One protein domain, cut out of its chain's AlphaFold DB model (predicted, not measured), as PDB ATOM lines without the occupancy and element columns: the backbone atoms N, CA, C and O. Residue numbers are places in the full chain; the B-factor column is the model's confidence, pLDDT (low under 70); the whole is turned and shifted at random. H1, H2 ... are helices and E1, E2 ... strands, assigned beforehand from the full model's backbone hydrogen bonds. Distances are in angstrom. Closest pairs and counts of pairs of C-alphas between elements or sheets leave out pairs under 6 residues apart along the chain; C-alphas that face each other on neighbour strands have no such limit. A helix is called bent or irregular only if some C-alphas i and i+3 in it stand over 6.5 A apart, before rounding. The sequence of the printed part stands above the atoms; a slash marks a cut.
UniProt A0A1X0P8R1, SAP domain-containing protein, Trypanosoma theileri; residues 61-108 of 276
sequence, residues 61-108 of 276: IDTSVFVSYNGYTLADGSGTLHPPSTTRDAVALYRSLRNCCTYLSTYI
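AT A GLANCE: This is residues 61 to 108 of the 276 residues of the protein "SAP domain-containing protein" of Trypanosoma theileri (UniProt A0A1X0P8R1). A short two-stranded hairpin, E1 and E2, and one long helix, H1, stand as the two limbs of an open V, joined through the link of residues 77 to 86. H1 sticks out with residues 98 to 108, which stand free, and few contacts tie it to the hairpin. The printed part has 48 residues, with two named strands and one named helix in the order E1, E2, H1; the sheet has the order E1 - E2 and is antiparallel, and the class is mixed, helices and strands. The whole is loose, with a radius of gyration of the C-alphas of 12.1 A, and flat, spanning 32 by 26 by 14 A.

HOW THE PARTS SIT: E1, residues 66 to 69, and E2, residues 72 to 76, are antiparallel neighbours and form a hairpin, with 171 degrees between their directions. C-alphas 68 and 73 face each other at 4.3 A. Across the pair, N 69 and O 72 at 2.8 A and N 67 and O 75 at 3.0 A are within hydrogen-bond range. The closest C-alphas of E1 and H1, residues 87 to 108, are those of Tyr 69 and Leu 93, 7.5 A apart, and this is 1 pair within 8 A; the two centres are 13.8 A apart. In H1 every O i to N i+4 pair is within hydrogen-bond range.

IN THESE COORDINATES: E1 begins at C-alpha 66, (22.454, 55.104, -94.539), and measures 10.3 A from first to last C-alpha. E2 measures 10.0 A and ends at C-alpha 76, (21.465, 53.006, -99.242). H1 measures 30.8 A, is not bent, and ends at C-alpha 108, (36.875, 68.538, -82.539).

THE WHOLE: The two C-alphas farthest apart are those of Ser 78 and Thr 106, at 32.4 A. Without residues 98 to 108 the body spans 27 by 16 by 14 A. The link from E1 to E2 is tight, with 2 residues, and that from E2 to H1 is short, with 10. The printed part has no cut. Its mean pLDDT is 87.4, and no printed residue is under 70.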
ATOM      1  N   ILE A  61      31.066  49.968 -98.102       78.12
ATOM      2  CA  ILE A  61      30.630  50.665 -96.892       78.12
ATOM      3  C   ILE A  61      29.884  49.683 -96.001       78.12
ATOM      4  O   ILE A  61      29.292  48.718 -96.481       78.12
ATOM      5  N   ASP A  62      29.917  49.925 -94.694       83.88
ATOM      6  CA  ASP A  62      29.098  49.180 -93.750       83.88
ATOM      7  C   ASP A  62      27.611  49.258 -94.146       83.88
ATOM      8  O   ASP A  62      27.029  50.331 -94.295       83.88
ATOM      9  N   THR A  63      26.989  48.092 -94.303       85.12
ATOM     10  CA  THR A  63      25.559  47.933 -94.613       85.12
ATOM     11  C   THR A  63      24.630  48.571 -93.573       85.12
ATOM     12  O   THR A  63      23.448  48.774 -93.848       85.12
ATOM     13  N   SER A  64      25.148  48.906 -92.386       85.12
ATOM     14  CA  SER A  64      24.413  49.644 -91.356       85.12
ATOM     15  C   SER A  64      24.268  51.144 -91.654       85.12
ATOM     16  O   SER A  64      23.398  51.808 -91.085       85.12
ATOM     17  N   VAL A  65      25.095  51.687 -92.551       85.62
ATOM     18  CA  VAL A  65      25.210  53.125 -92.794       85.62
ATOM     19  C   VAL A  65      24.278  53.552 -93.928       85.62
ATOM     20  O   VAL A  65      24.457  53.184 -95.090       85.62
ATOM     21  N   PHE A  66      23.296  54.388 -93.585       85.81
ATOM     22  CA  PHE A  66      22.454  55.104 -94.539       85.81
ATOM     23  C   PHE A  66      22.839  56.583 -94.540       85.81
ATOM     24  O   PHE A  66      22.766  57.247 -93.506       85.81
ATOM     25  N   VAL A  67      23.247  57.105 -95.697       84.88
ATOM     26  CA  VAL A  67      23.641  58.513 -95.844       84.88
ATOM     27  C   VAL A  67      22.858  59.122 -96.986       84.88
ATOM     28  O   VAL A  67      23.024  58.735 -98.144       84.88
ATOM     29  N   SER A  68      22.052  60.126 -96.660       88.62
ATOM     30  CA  SER A  68      21.385  60.972 -97.642       88.62
ATOM     31  C   SER A  68      21.738  62.435 -97.422       88.62
ATOM     32  O   SER A  68      21.703  62.914 -96.290       88.62
ATOM     33  N   TYR A  69      22.027  63.160 -98.496       85.31
ATOM     34  CA  TYR A  69      22.303  64.589 -98.458       85.31
ATOM     35  C   TYR A  69      21.450  65.310 -99.500       85.31
ATOM     36  O   TYR A  69      21.532  64.998-100.682       85.31
ATOM     37  N   ASN A  70      20.647  66.287 -99.071       82.50
ATOM     38  CA  ASN A  70      19.832  67.132 -99.953       82.50
ATOM     39  C   ASN A  70      18.979  66.343-100.976       82.50
ATOM     40  O   ASN A  70      18.917  66.701-102.148       82.50
ATOM     41  N   GLY A  71      18.373  65.232-100.539       82.44
ATOM     42  CA  GLY A  71      17.568  64.346-101.392       82.44
ATOM     43  C   GLY A  71      18.356  63.290-102.178       82.44
ATOM     44  O   GLY A  71      17.741  62.426-102.796       82.44
ATOM     45  N   TYR A  72      19.692  63.298-102.120       81.06
ATOM     46  CA  TYR A  72      20.548  62.298-102.765       81.06
ATOM     47  C   TYR A  72      20.959  61.211-101.777       81.06
ATOM     48  O   TYR A  72      21.522  61.515-100.729       81.06
ATOM     49  N   THR A  73      20.721  59.946-102.110       84.12
ATOM     50  CA  THR A  73      21.204  58.792-101.340       84.12
ATOM     51  C   THR A  73      22.627  58.454-101.763       84.12
ATOM     52  O   THR A  73      22.840  57.988-102.878       84.12
ATOM     53  N   LEU A  74      23.596  58.691-100.882       85.56
ATOM     54  CA  LEU A  74      25.006  58.364-101.107       85.56
ATOM     55  C   LEU A  74      25.314  56.930-100.691       85.56
ATOM     56  O   LEU A  74      26.094  56.262-101.357       85.56
ATOM     57  N   ALA A  75      24.668  56.461 -99.623       87.00
ATOM     58  CA  ALA A  75      24.711  55.078 -99.174       87.00
ATOM     59  C   ALA A  75      23.293  54.642 -98.787       87.00
ATOM     60  O   ALA A  75      22.643  55.287 -97.965       87.00
ATOM     61  N   ASP A  76      22.815  53.564 -99.397       84.88
ATOM     62  CA  ASP A  76      21.465  53.006 -99.242       84.88
ATOM     63  C   ASP A  76      21.421  51.785 -98.297       84.88
ATOM     64  O   ASP A  76      20.376  51.153 -98.137       84.88
ATOM     65  N   GLY A  77      22.551  51.443 -97.669       83.31
ATOM     66  CA  GLY A  77      22.712  50.230 -96.862       83.31
ATOM     67  C   GLY A  77      22.973  48.956 -97.678       83.31
ATOM     68  O   GLY A  77      23.129  47.885 -97.096       83.31
ATOM     69  N   SER A  78      23.083  49.040 -99.011       82.94
ATOM     70  CA  SER A  78      23.528  47.916 -99.859       82.94
ATOM     71  C   SER A  78      25.029  47.622 -99.732       82.94
ATOM     72  O   SER A  78      25.524  46.652-100.298       82.94
ATOM     73  N   GLY A  79      25.757  48.477 -99.006       80.69
ATOM     74  CA  GLY A  79      27.213  48.456 -98.918       80.69
ATOM     75  C   GLY A  79      27.907  49.085-100.127       80.69
ATOM     76  O   GLY A  79      29.129  48.999-100.230       80.69
ATOM     77  N   THR A  80      27.151  49.727-101.025       80.62
ATOM     78  CA  THR A  80      27.684  50.438-102.193       80.62
ATOM     79  C   THR A  80      27.456  51.944-102.091       80.62
ATOM     80  O   THR A  80      26.452  52.407-101.547       80.62
ATOM     81  N   LEU A  81      28.426  52.716-102.592       83.62
ATOM     82  CA  LEU A  81      28.290  54.161-102.758       83.62
ATOM     83  C   LEU A  81      27.652  54.498-104.099       83.62
ATOM     84  O   LEU A  81      28.166  54.096-105.144       83.62
ATOM     85  N   HIS A  82      26.622  55.338-104.064       85.38
ATOM     86  CA  HIS A  82      26.009  55.898-105.263       85.38
ATOM     87  C   HIS A  82      26.561  57.299-105.535       85.38
ATOM     88  O   HIS A  82      26.362  58.213-104.724       85.38
ATOM     89  N   PRO A  83      27.273  57.506-106.657       84.25
ATOM     90  CA  PRO A  83      27.698  58.840-107.040       84.25
ATOM     91  C   PRO A  83      26.477  59.695-107.429       84.25
ATOM     92  O   PRO A  83      25.502  59.174-107.977       84.25
ATOM     93  N   PRO A  84      26.517  61.015-107.185       89.25
ATOM     94  CA  PRO A  84      25.454  61.926-107.601       89.25
ATOM     95  C   PRO A  84      25.241  61.877-109.120       89.25
ATOM     96  O   PRO A  84      26.198  61.849-109.894       89.25
ATOM     97  N   SER A  85      23.974  61.902-109.546       87.38
ATOM     98  CA  SER A  85      23.568  61.733-110.949       87.38
ATOM     99  C   SER A  85      23.960  62.900-111.852       87.38
ATOM    100  O   SER A  85      24.104  62.718-113.060       87.38
ATOM    101  N   THR A  86      24.126  64.103-111.293       94.06
ATOM    102  CA  THR A  86      24.556  65.280-112.053       94.06
ATOM    103  C   THR A  86      25.839  65.883-111.489       94.06
ATOM    104  O   THR A  86      26.103  65.876-110.284       94.06
ATOM    105  N   THR A  87      26.638  66.478-112.373       93.38
ATOM    106  CA  THR A  87      27.848  67.226-112.003       93.38
ATOM    107  C   THR A  87      27.542  68.427-111.115       93.38
ATOM    108  O   THR A  87      28.324  68.738-110.216       93.38
ATOM    109  N   ARG A  88      26.398  69.094-111.319       92.19
ATOM    110  CA  ARG A  88      25.955  70.205-110.464       92.19
ATOM    111  C   ARG A  88      25.747  69.737-109.023       92.19
ATOM    112  O   ARG A  88      26.212  70.409-108.101       92.19
ATOM    113  N   ASP A  89      25.108  68.585-108.844       89.56
ATOM    114  CA  ASP A  89      24.863  68.000-107.524       89.56
ATOM    115  C   ASP A  89      26.162  67.549-106.863       89.56
ATOM    116  O   ASP A  89      26.372  67.816-105.683       89.56
ATOM    117  N   ALA A  90      27.082  66.964-107.638       90.56
ATOM    118  CA  ALA A  90      28.413  66.601-107.158       90.56
ATOM    119  C   ALA A  90      29.174  67.806-106.585       90.56
ATOM    120  O   ALA A  90      29.745  67.733-105.496       90.56
ATOM    121  N   VAL A  91      29.147  68.944-107.286       92.75
ATOM    122  CA  VAL A  91      29.797  70.180-106.825       92.75
ATOM    123  C   VAL A  91      29.097  70.755-105.592       92.75
ATOM    124  O   VAL A  91      29.773  71.220-104.672       92.75
ATOM    125  N   ALA A  92      27.762  70.733-105.550       90.50
ATOM    126  CA  ALA A  92      26.998  71.208-104.396       90.50
ATOM    127  C   ALA A  92      27.294  70.374-103.139       90.50
ATOM    128  O   ALA A  92      27.569  70.939-102.080       90.50
ATOM    129  N   LEU A  93      27.321  69.049-103.285       90.44
ATOM    130  CA  LEU A  93      27.692  68.100-102.239       90.44
ATOM    131  C   LEU A  93      29.137  68.302-101.779       90.44
ATOM    132  O   LEU A  93      29.422  68.307-100.586       90.44
ATOM    133  N   TYR A  94      30.071  68.515-102.703       91.38
ATOM    134  CA  TYR A  94      31.458  68.783-102.334       91.38
ATOM    135  C   TYR A  94      31.589  70.058-101.485       91.38
ATOM    136  O   TYR A  94      32.297  70.072-100.478       91.38
ATOM    137  N   ARG A  95      30.881  71.134-101.859       94.38
ATOM    138  CA  ARG A  95      30.879  72.392-101.095       94.38
ATOM    139  C   ARG A  95      30.294  72.206 -99.698       94.38
ATOM    140  O   ARG A  95      30.858  72.723 -98.739       94.38
ATOM    141  N   SER A  96      29.196  71.467 -99.575       91.88
ATOM    142  CA  SER A  96      28.562  71.234 -98.279       91.88
ATOM    143  C   SER A  96      29.391  70.336 -97.371       91.88
ATOM    144  O   SER A  96      29.575  70.680 -96.207       91.88
ATOM    145  N   LEU A  97      29.960  69.245 -97.895       91.38
ATOM    146  CA  LEU A  97      30.879  68.397 -97.141       91.38
ATOM    147  C   LEU A  97      32.103  69.187 -96.693       91.38
ATOM    148  O   LEU A  97      32.512  69.067 -95.547       91.38
ATOM    149  N   ARG A  98      32.650  70.055 -97.550       93.50
ATOM    150  CA  ARG A  98      33.768  70.922 -97.167       93.50
ATOM    151  C   ARG A  98      33.393  71.847 -96.009       93.50
ATOM    152  O   ARG A  98      34.154  71.928 -95.051       93.50
ATOM    153  N   ASN A  99      32.223  72.482 -96.070       93.88
ATOM    154  CA  ASN A  99      31.724  73.335 -94.990       93.88
ATOM    155  C   ASN A  99      31.485  72.539 -93.695       93.88
ATOM    156  O   ASN A  99      31.834  72.995 -92.606       93.88
ATOM    157  N   CYS A 100      30.937  71.328 -93.808       91.50
ATOM    158  CA  CYS A 100      30.736  70.423 -92.681       91.50
ATOM    159  C   CYS A 100      32.074  70.010 -92.054       91.50
ATOM    160  O   CYS A 100      32.241  70.140 -90.849       91.50
ATOM    161  N   CYS A 101      33.064  69.618 -92.858       88.69
ATOM    162  CA  CYS A 101      34.405  69.293 -92.380       88.69
ATOM    163  C   CYS A 101      35.058  70.485 -91.677       88.69
ATOM    164  O   CYS A 101      35.649  70.307 -90.617       88.69
ATOM    165  N   THR A 102      34.927  71.702 -92.222       92.69
ATOM    166  CA  THR A 102      35.441  72.901 -91.546       92.69
ATOM    167  C   THR A 102      34.737  73.135 -90.215       92.69
ATOM    168  O   THR A 102      35.409  73.367 -89.217       92.69
ATOM    169  N   TYR A 103      33.413  72.986 -90.160       92.06
ATOM    170  CA  TYR A 103      32.648  73.124 -88.924       92.06
ATOM    171  C   TYR A 103      33.053  72.061 -87.894       92.06
ATOM    172  O   TYR A 103      33.445  72.386 -86.783       92.06
ATOM    173  N   LEU A 104      33.071  70.782 -88.262       90.81
ATOM    174  CA  LEU A 104      33.483  69.711 -87.353       90.81
ATOM    175  C   LEU A 104      34.931  69.882 -86.889       90.81
ATOM    176  O   LEU A 104      35.227  69.631 -85.725       90.81
ATOM    177  N   SER A 105      35.824  70.377 -87.751       85.31
ATOM    178  CA  SER A 105      37.208  70.647 -87.362       85.31
ATOM    179  C   SER A 105      37.319  71.706 -86.266       85.31
ATOM    180  O   SER A 105      38.147  71.540 -85.376       85.31
ATOM    181  N   THR A 106      36.452  72.729 -86.247       88.94
ATOM    182  CA  THR A 106      36.457  73.714 -85.153       88.94
ATOM    183  C   THR A 106      35.938  73.123 -83.843       88.94
ATOM    184  O   THR A 106      36.380  73.543 -82.779       88.94
ATOM    185  N   TYR A 107      35.027  72.145 -83.901       83.69
ATOM    186  CA  TYR A 107      34.430  71.515 -82.714       83.69
ATOM    187  C   TYR A 107      35.232  70.338 -82.155       83.69
ATOM    188  O   TYR A 107      35.161  70.073 -80.959       83.69
ATOM    189  N   ILE A 108      36.008  69.640 -82.983       83.31
ATOM    190  CA  ILE A 108      36.875  68.538 -82.539       83.31
ATOM    191  C   ILE A 108      38.193  69.084 -81.950       83.31
ATOM    192  O   ILE A 108      38.837  68.412 -81.145       83.31
TER     193      ILE A 108